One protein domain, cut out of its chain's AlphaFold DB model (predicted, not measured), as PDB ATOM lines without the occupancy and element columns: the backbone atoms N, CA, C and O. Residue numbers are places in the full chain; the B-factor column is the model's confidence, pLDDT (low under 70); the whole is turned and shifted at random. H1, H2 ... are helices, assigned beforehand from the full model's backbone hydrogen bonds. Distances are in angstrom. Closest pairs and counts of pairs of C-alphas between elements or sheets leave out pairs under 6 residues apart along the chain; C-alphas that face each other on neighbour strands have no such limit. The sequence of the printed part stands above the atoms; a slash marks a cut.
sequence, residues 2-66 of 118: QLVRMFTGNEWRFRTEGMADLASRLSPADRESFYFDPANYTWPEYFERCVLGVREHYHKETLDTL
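AT A GLANCE: This is residues 2 to 66 of the 118 residues of the protein "fatty acyl-CoA reductase 2-like" of Thrips palmi (UniProt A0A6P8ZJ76). The chain makes a wide, flat, open U with an empty middle: H1 and the stretched link after it form one arm, H2 and H3 form the turn at the far end, and H4 with the link before it runs back as the other arm. Little packs on anything else; the small H5 folds back beside the last part of H4, and H3 comes near H2 at the turn. The printed part has 65 residues with five named helices, H1, H2, H3, H4 and H5 in that order, and no named strand; the class is all helix. It is only just extended, close to loose, with a radius of gyration of the C-alphas of 16.5 A, and its C-alphas span 43 by 30 by 16 A.

HOW THE PARTS SIT: H1, residues 2 to 8, touches no helix. It is apart from H2, residues 17 to 25, and a short link of 8 residues joins the two. A tight link of 2 residues leads from H2 to H3, residues 28 to 33. H2 and H3 are close but not clearly touching; their closest C-alphas, those of Ala 23 and Arg 31, are 7.0 A apart. Their lines stand at a steep tilt of 58 degrees, and they run opposite ways. H4, residues 43 to 58, is apart from H1, H2 and H3. H4 and H5, residues 63 to 66, only just touch, with 3 pairs of C-alphas within 8 A, and H4 does so with residues 52 to 56 alone. Their closest C-alphas are those of Glu 56 and Leu 63, 6.9 A apart. H5 is apart from H1, H2 and H3. In H2, H3 and H4 every O i to N i+4 pair is within hydrogen-bond range, in H1 1 of 3 is, beside 3 of 4 O i to N i+3 pairs, and H5 is too short for an O i to N i+4 pair.

IN THESE COORDINATES: H1 begins at C-alpha 2, (294.628, 269.710, 424.324), and is 10.4 A long from first to last C-alpha. H2 measures 12.9 A and H3 8.8 A. H4, the longest helix with 16 residues, begins at C-alpha 43, (273.651, 250.796, 414.826), and measures 21.2 A. H5 measures 5.5 A and ends at C-alpha 66, (288.397, 256.015, 401.185).

THE WHOLE: The two C-alphas farthest apart, those of Arg 25 and Thr 65, are 45.4 A apart. Residues 5 to 18, of which 5 to 8 belong to H1, stand free, and so do residues 38 to 51, of which 43 to 51 belong to H4. The printed part has no cut and no long link. The mean pLDDT of the printed part is 85.8, and residue 2 is the one printed residue under 70.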
ATOM      1  N   GLN A   2     295.069 269.560 422.917       69.06
ATOM      2  CA  GLN A   2     294.628 269.710 424.324       69.06
ATOM      3  C   GLN A   2     293.134 269.418 424.565       69.06
ATOM      4  O   GLN A   2     292.799 268.792 425.563       69.06
ATOM      5  N   LEU A   3     292.254 269.805 423.634       73.06
ATOM      6  CA  LEU A   3     290.804 269.599 423.753       73.06
ATOM      7  C   LEU A   3     290.427 268.108 423.793       73.06
ATOM      8  O   LEU A   3     289.664 267.678 424.646       73.06
ATOM      9  N   VAL A   4     291.037 267.301 422.921       79.06
ATOM     10  CA  VAL A   4     290.766 265.858 422.783       79.06
ATOM     11  C   VAL A   4     291.096 265.104 424.063       79.06
ATOM     12  O   VAL A   4     290.342 264.232 424.468       79.06
ATOM     13  N   ARG A   5     292.190 265.479 424.735       81.81
ATOM     14  CA  ARG A   5     292.669 264.815 425.952       81.81
ATOM     15  C   ARG A   5     291.636 264.829 427.081       81.81
ATOM     16  O   ARG A   5     291.570 263.868 427.838       81.81
ATOM     17  N   MET A   6     290.828 265.885 427.188       83.44
ATOM     18  CA  MET A   6     289.742 265.946 428.170       83.44
ATOM     19  C   MET A   6     288.629 264.943 427.849       83.44
ATOM     20  O   MET A   6     288.049 264.363 428.762       83.44
ATOM     21  N   PHE A   7     288.341 264.725 426.565       81.69
ATOM     22  CA  PHE A   7     287.294 263.805 426.129       81.69
ATOM     23  C   PHE A   7     287.756 262.348 426.113       81.69
ATOM     24  O   PHE A   7     286.971 261.475 426.461       81.69
ATOM     25  N   THR A   8     289.015 262.073 425.772       84.12
ATOM     26  CA  THR A   8     289.536 260.700 425.649       84.12
ATOM     27  C   THR A   8     290.234 260.177 426.901       84.12
ATOM     28  O   THR A   8     290.393 258.968 427.035       84.12
ATOM     29  N   GLY A   9     290.680 261.056 427.803       85.00
ATOM     30  CA  GLY A   9     291.444 260.678 428.997       85.00
ATOM     31  C   GLY A   9     290.620 260.506 430.274       85.00
ATOM     32  O   GLY A   9     291.183 260.109 431.289       85.00
ATOM     33  N   ASN A  10     289.324 260.820 430.243       86.81
ATOM     34  CA  ASN A  10     288.442 260.766 431.407       86.81
ATOM     35  C   ASN A  10     287.352 259.704 431.219       86.81
ATOM     36  O   ASN A  10     286.871 259.487 430.108       86.81
ATOM     37  N   GLU A  11     286.933 259.074 432.318       86.31
ATOM     38  CA  GLU A  11     285.739 258.226 432.335       86.31
ATOM     39  C   GLU A  11     284.486 259.109 432.282       86.31
ATOM     40  O   GLU A  11     284.333 260.041 433.075       86.31
ATOM     41  N   TRP A  12     283.569 258.796 431.366       85.94
ATOM     42  CA  TRP A  12     282.290 259.489 431.243       85.94
ATOM     43  C   TRP A  12     281.163 258.578 431.717       85.94
ATOM     44  O   TRP A  12     280.863 257.560 431.096       85.94
ATOM     45  N   ARG A  13     280.519 258.958 432.823       86.81
ATOM     46  CA  ARG A  13     279.328 258.271 433.333       86.81
ATOM     47  C   ARG A  13     278.077 258.967 432.819       86.81
ATOM     48  O   ARG A  13     277.691 260.016 433.329       86.81
ATOM     49  N   PHE A  14     277.442 258.370 431.818       82.94
ATOM     50  CA  PHE A  14     276.175 258.853 431.280       82.94
ATOM     51  C   PHE A  14     275.015 258.287 432.105       82.94
ATOM     52  O   PHE A  14     274.787 257.079 432.119       82.94
ATOM     53  N   ARG A  15     274.282 259.155 432.815       86.62
ATOM     54  CA  ARG A  15     273.045 258.775 433.515       86.62
ATOM     55  C   ARG A  15     271.876 258.807 432.538       86.62
ATOM     56  O   ARG A  15     271.653 259.826 431.890       86.62
ATOM     57  N   THR A  16     271.115 257.721 432.457       83.44
ATOM     58  CA  THR A  16     269.980 257.576 431.526       83.44
ATOM     59  C   THR A  16     268.616 257.814 432.179       83.44
ATOM     60  O   THR A  16     267.619 257.937 431.475       83.44
ATOM     61  N   GLU A  17     268.557 257.949 433.506       87.00
ATOM     62  CA  GLU A  17     267.314 258.123 434.279       87.00
ATOM     63  C   GLU A  17     266.479 259.319 433.786       87.00
ATOM     64  O   GLU A  17     265.279 259.193 433.545       87.00
ATOM     65  N   GLY A  18     267.123 260.470 433.557       85.31
ATOM     66  CA  GLY A  18     266.449 261.672 433.056       85.31
ATOM     67  C   GLY A  18     265.961 261.548 431.610       85.31
ATOM     68  O   GLY A  18     264.967 262.167 431.246       85.31
ATOM     69  N   MET A  19     266.621 260.717 430.797       83.25
ATOM     70  CA  MET A  19     266.196 260.434 429.423       83.25
ATOM     71  C   MET A  19     264.881 259.646 429.421       83.25
ATOM     72  O   MET A  19     263.972 259.966 428.662       83.25
ATOM     73  N   ALA A  20     264.764 258.649 430.306       83.19
ATOM     74  CA  ALA A  20     263.558 257.840 430.451       83.19
ATOM     75  C   ALA A  20     262.375 258.655 431.007       83.19
ATOM     76  O   ALA A  20     261.265 258.556 430.481       83.19
ATOM     77  N   ASP A  21     262.612 259.501 432.021       87.75
ATOM     78  CA  ASP A  21     261.584 260.413 432.550       87.75
ATOM     79  C   ASP A  21     261.089 261.383 431.470       87.75
ATOM     80  O   ASP A  21     259.885 261.500 431.239       87.75
ATOM     81  N   LEU A  22     262.012 262.021 430.742       87.31
ATOM     82  CA  LEU A  22     261.667 262.943 429.664       87.31
ATOM     83  C   LEU A  22     260.866 262.243 428.560       87.31
ATOM     84  O   LEU A  22     259.827 262.755 428.144       87.31
ATOM     85  N   ALA A  23     261.293 261.048 428.141       84.19
ATOM     86  CA  ALA A  23     260.568 260.250 427.160       84.19
ATOM     87  C   ALA A  23     259.133 259.956 427.626       84.19
ATOM     88  O   ALA A  23     258.190 260.103 426.846       84.19
ATOM     89  N   SER A  24     258.932 259.630 428.909       84.75
ATOM     90  CA  SER A  24     257.604 259.357 429.477       84.75
ATOM     91  C   SER A  24     256.652 260.562 429.429       84.75
ATOM     92  O   SER A  24     255.436 260.386 429.339       84.75
ATOM     93  N   ARG A  25     257.193 261.783 429.409       89.06
ATOM     94  CA  ARG A  25     256.429 263.040 429.443       89.06
ATOM     95  C   ARG A  25     256.128 263.619 428.062       89.06
ATOM     96  O   ARG A  25     255.335 264.552 427.962       89.06
ATOM     97  N   LEU A  26     256.749 263.088 427.010       86.12
ATOM     98  CA  LEU A  26     256.525 263.534 425.637       86.12
ATOM     99  C   LEU A  26     255.207 263.021 425.067       86.12
ATOM    100  O   LEU A  26     254.763 261.911 425.382       86.12
ATOM    101  N   SER A  27     254.617 263.831 424.188       88.06
ATOM    102  CA  SER A  27     253.447 263.432 423.415       88.06
ATOM    103  C   SER A  27     253.801 262.277 422.462       88.06
ATOM    104  O   SER A  27     254.965 262.133 422.077       88.06
ATOM    105  N   PRO A  28     252.825 261.454 422.040       84.19
ATOM    106  CA  PRO A  28     253.074 260.399 421.057       84.19
ATOM    107  C   PRO A  28     253.715 260.924 419.761       84.19
ATOM    108  O   PRO A  28     254.637 260.301 419.249       84.19
ATOM    109  N   ALA A  29     253.295 262.103 419.287       86.81
ATOM    110  CA  ALA A  29     253.842 262.735 418.085       86.81
ATOM    111  C   ALA A  29     255.312 263.167 418.254       86.81
ATOM    112  O   ALA A  29     256.127 263.002 417.344       86.81
ATOM    113  N   ASP A  30     255.680 263.677 419.433       85.75
ATOM    114  CA  ASP A  30     257.067 264.059 419.714       85.75
ATOM    115  C   ASP A  30     257.959 262.828 419.898       85.75
ATOM    116  O   ASP A  30     259.108 262.828 419.466       85.75
ATOM    117  N   ARG A  31     257.437 261.746 420.491       81.19
ATOM    118  CA  ARG A  31     258.178 260.479 420.606       81.19
ATOM    119  C   ARG A  31     258.491 259.847 419.253       81.19
ATOM    120  O   ARG A  31     259.505 259.170 419.142       81.19
ATOM    121  N   GLU A  32     257.647 260.055 418.247       80.62
ATOM    122  CA  GLU A  32     257.944 259.632 416.873       80.62
ATOM    123  C   GLU A  32     258.954 260.561 416.186       80.62
ATOM    124  O   GLU A  32     259.776 260.106 415.394       80.62
ATOM    125  N   SER A  33     258.933 261.857 416.511       82.56
ATOM    126  CA  SER A  33     259.854 262.843 415.927       82.56
ATOM    127  C   SER A  33     261.270 262.775 416.510       82.56
ATOM    128  O   SER A  33     262.238 263.134 415.838       82.56
ATOM    129  N   PHE A  34     261.412 262.321 417.755       79.69
ATOM    130  CA  PHE A  34     262.679 262.280 418.479       79.69
ATOM    131  C   PHE A  34     263.027 260.853 418.910       79.69
ATOM    132  O   PHE A  34     262.299 260.200 419.654       79.69
ATOM    133  N   TYR A  35     264.203 260.385 418.503       72.62
ATOM    134  CA  TYR A  35     264.693 259.057 418.858       72.62
ATOM    135  C   TYR A  35     265.207 259.033 420.305       72.62
ATOM    136  O   TYR A  35     266.337 259.442 420.569       72.62
ATOM    137  N   PHE A  36     264.379 258.561 421.237       76.56
ATOM    138  CA  PHE A  36     264.761 258.371 422.646       76.56
ATOM    139  C   PHE A  36     265.193 256.944 422.983       76.56
ATOM    140  O   PHE A  36     265.890 256.743 423.977       76.56
ATOM    141  N   ASP A  37     264.786 255.964 422.175       77.50
ATOM    142  CA  ASP A  37     265.122 254.558 422.376       77.50
ATOM    143  C   ASP A  37     266.340 254.167 421.521       77.50
ATOM    144  O   ASP A  37     266.246 254.171 420.287       77.50
ATOM    145  N   PRO A  38     267.475 253.793 422.143       78.00
ATOM    146  CA  PRO A  38     268.648 253.313 421.427       78.00
ATOM    147  C   PRO A  38     268.393 252.061 420.580       78.00
ATOM    148  O   PRO A  38     269.123 251.813 419.620       78.00
ATOM    149  N   ALA A  39     267.374 251.261 420.911       80.56
ATOM    150  CA  ALA A  39     267.009 250.076 420.143       80.56
ATOM    151  C   ALA A  39     266.441 250.417 418.756       80.56
ATOM    152  O   ALA A  39     266.529 249.597 417.845       80.56
ATOM    153  N   ASN A  40     265.920 251.633 418.574       81.38
ATOM    154  CA  ASN A  40     265.339 252.075 417.308       81.38
ATOM    155  C   ASN A  40     266.392 252.548 416.292       81.38
ATOM    156  O   ASN A  40     266.038 252.893 415.165       81.38
ATOM    157  N   TYR A  41     267.679 252.574 416.656       82.38
ATOM    158  CA  TYR A  41     268.748 252.945 415.733       82.38
ATOM    159  C   TYR A  41     269.259 251.758 414.918       82.38
ATOM    160  O   TYR A  41     269.572 250.687 415.444       82.38
ATOM    161  N   THR A  42     269.516 252.009 413.635       88.00
ATOM    162  CA  THR A  42     270.389 251.156 412.824       88.00
ATOM    163  C   THR A  42     271.842 251.392 413.244       88.00
ATOM    164  O   THR A  42     272.551 252.219 412.671       88.00
ATOM    165  N   TRP A  43     272.297 250.668 414.271       89.19
ATOM    166  CA  TRP A  43     273.651 250.796 414.826       89.19
ATOM    167  C   TRP A  43     274.781 250.780 413.780       89.19
ATOM    168  O   TRP A  43     275.676 251.620 413.892       89.19
ATOM    169  N   PRO A  44     274.764 249.910 412.747       93.19
ATOM    170  CA  PRO A  44     275.796 249.931 411.709       93.19
ATOM    171  C   PRO A  44     275.913 251.281 410.990       93.19
ATOM    172  O   PRO A  44     277.019 251.801 410.857       93.19
ATOM    173  N   GLU A  45     274.789 251.883 410.593       92.56
ATOM    174  CA  GLU A  45     274.778 253.182 409.908       92.56
ATOM    175  C   GLU A  45     275.233 254.314 410.828       92.56
ATOM    176  O   GLU A  45     275.951 255.220 410.404       92.56
ATOM    177  N   TYR A  46     274.824 254.267 412.099       90.25
ATOM    178  CA  TYR A  46     275.269 255.232 413.098       90.25
ATOM    179  C   TYR A  46     276.797 255.223 413.220       90.25
ATOM    180  O   TYR A  46     277.437 256.264 413.066       90.25
ATOM    181  N   PHE A  47     277.394 254.043 413.426       93.38
ATOM    182  CA  PHE A  47     278.844 253.921 413.555       93.38
ATOM    183  C   PHE A  47     279.578 254.274 412.264       93.38
ATOM    184  O   PHE A  47     280.624 254.920 412.326       93.38
ATOM    185  N   GLU A  48     279.032 253.915 411.102       93.81
ATOM    186  CA  GLU A  48     279.588 254.322 409.814       93.81
ATOM    187  C   GLU A  48     279.658 255.850 409.708       93.81
ATOM    188  O   GLU A  48     280.734 256.404 409.474       93.81
ATOM    189  N   ARG A  49     278.554 256.553 409.989       93.12
ATOM    190  CA  ARG A  49     278.525 258.024 409.991       93.12
ATOM    191  C   ARG A  49     279.503 258.619 410.999       93.12
ATOM    192  O   ARG A  49     280.171 259.600 410.677       93.12
ATOM    193  N   CYS A  50     279.640 258.027 412.187       92.75
ATOM    194  CA  CYS A  50     280.633 258.459 413.170       92.75
ATOM    195  C   CYS A  50     282.064 258.340 412.627       92.75
ATOM    196  O   CYS A  50     282.835 259.296 412.725       92.75
ATOM    197  N   VAL A  51     282.423 257.203 412.027       92.00
ATOM    198  CA  VAL A  51     283.764 256.975 411.462       92.00
ATOM    199  C   VAL A  51     284.051 257.941 410.308       92.00
ATOM    200  O   VAL A  51     285.135 258.528 410.256       92.00
ATOM    201  N   LEU A  52     283.080 258.161 409.417       93.50
ATOM    202  CA  LEU A  52     283.197 259.135 408.327       93.50
ATOM    203  C   LEU A  52     283.350 260.567 408.863       93.50
ATOM    204  O   LEU A  52     284.224 261.305 408.408       93.50
ATOM    205  N   GLY A  53     282.576 260.931 409.886       92.56
ATOM    206  CA  GLY A  53     282.669 262.230 410.547       92.56
ATOM    207  C   GLY A  53     284.044 262.470 411.173       92.56
ATOM    208  O   GLY A  53     284.628 263.533 410.971       92.56
ATOM    209  N   VAL A  54     284.608 261.474 411.867       90.69
ATOM    210  CA  VAL A  54     285.977 261.543 412.410       90.69
ATOM    211  C   VAL A  54     286.994 261.722 411.281       90.69
ATOM    212  O   VAL A  54     287.859 262.594 411.365       90.69
ATOM    213  N   ARG A  55     286.885 260.958 410.192       91.56
ATOM    214  CA  ARG A  55     287.789 261.090 409.039       91.56
ATOM    215  C   ARG A  55     287.807 262.519 408.483       91.56
ATOM    216  O   ARG A  55     288.871 263.124 408.364       91.56
ATOM    217  N   GLU A  56     286.636 263.068 408.198       92.19
ATOM    218  CA  GLU A  56     286.507 264.377 407.561       92.19
ATOM    219  C   GLU A  56     286.822 265.533 408.521       92.19
ATOM    220  O   GLU A  56     287.569 266.455 408.193       92.19
ATOM    221  N   HIS A  57     286.304 265.486 409.748       89.44
ATOM    222  CA  HIS A  57     286.350 266.631 410.657       89.44
ATOM    223  C   HIS A  57     287.550 266.598 411.595       89.44
ATOM    224  O   HIS A  57     288.102 267.660 411.903       89.44
ATOM    225  N   TYR A  58     287.954 265.411 412.047       87.12
ATOM    226  CA  TYR A  58     289.061 265.246 412.984       87.12
ATOM    227  C   TYR A  58     290.391 265.054 412.250       87.12
ATOM    228  O   TYR A  58     291.336 265.796 412.520       87.12
ATOM    229  N   HIS A  59     290.456 264.133 411.283       87.81
ATOM    230  CA  HIS A  59     291.674 263.898 410.494       87.81
ATOM    231  C   HIS A  59     291.836 264.835 409.293       87.81
ATOM    232  O   HIS A  59     292.929 264.901 408.737       87.81
ATOM    233  N   LYS A  60     290.793 265.591 408.917       89.94
ATOM    234  CA  LYS A  60     290.810 266.485 407.745       89.94
ATOM    235  C   LYS A  60     291.091 265.744 406.431       89.94
ATOM    236  O   LYS A  60     291.683 266.306 405.515       89.94
ATOM    237  N   GLU A  61     290.659 264.486 406.334       89.06
ATOM    238  CA  GLU A  61     290.789 263.664 405.129       89.06
ATOM    239  C   GLU A  61     289.476 263.662 404.337       89.06
ATOM    240  O   GLU A  61     288.413 263.388 404.891       89.06
ATOM    241  N   THR A  62     289.538 263.915 403.027       89.88
ATOM    242  CA  THR A  62     288.347 263.868 402.164       89.88
ATOM    243  C   THR A  62     287.864 262.435 401.953       89.88
ATOM    244  O   THR A  62     288.653 261.481 401.935       89.88
ATOM    245  N   LEU A  63     286.556 262.262 401.753       87.38
ATOM    246  CA  LEU A  63     285.945 260.946 401.547       87.38
ATOM    247  C   LEU A  63     286.425 260.255 400.258       87.38
ATOM    248  O   LEU A  63     286.501 259.029 400.215       87.38
ATOM    249  N   ASP A  64     286.884 261.017 399.264       89.00
ATOM    250  CA  ASP A  64     287.451 260.495 398.009       89.00
ATOM    251  C   ASP A  64     288.687 259.608 398.220       89.00
ATOM    252  O   ASP A  64     289.051 258.798 397.369       89.00
ATOM    253  N   THR A  65     289.346 259.731 399.376       89.75
ATOM    254  CA  THR A  65     290.514 258.915 399.730       89.75
ATOM    255  C   THR A  65     290.148 257.559 400.348       89.75
ATOM    256  O   THR A  65     291.035 256.723 400.539       89.75
ATOM    257  N   LEU A  66     288.864 257.288 400.617       88.75
ATOM    258  CA  LEU A  66     288.397 256.015 401.185       88.75
ATOM    259  C   LEU A  66     288.794 254.781 400.356       88.75
ATOM    260  O   LEU A  66     289.306 253.826 400.948       88.75
TER     261      LEU A  66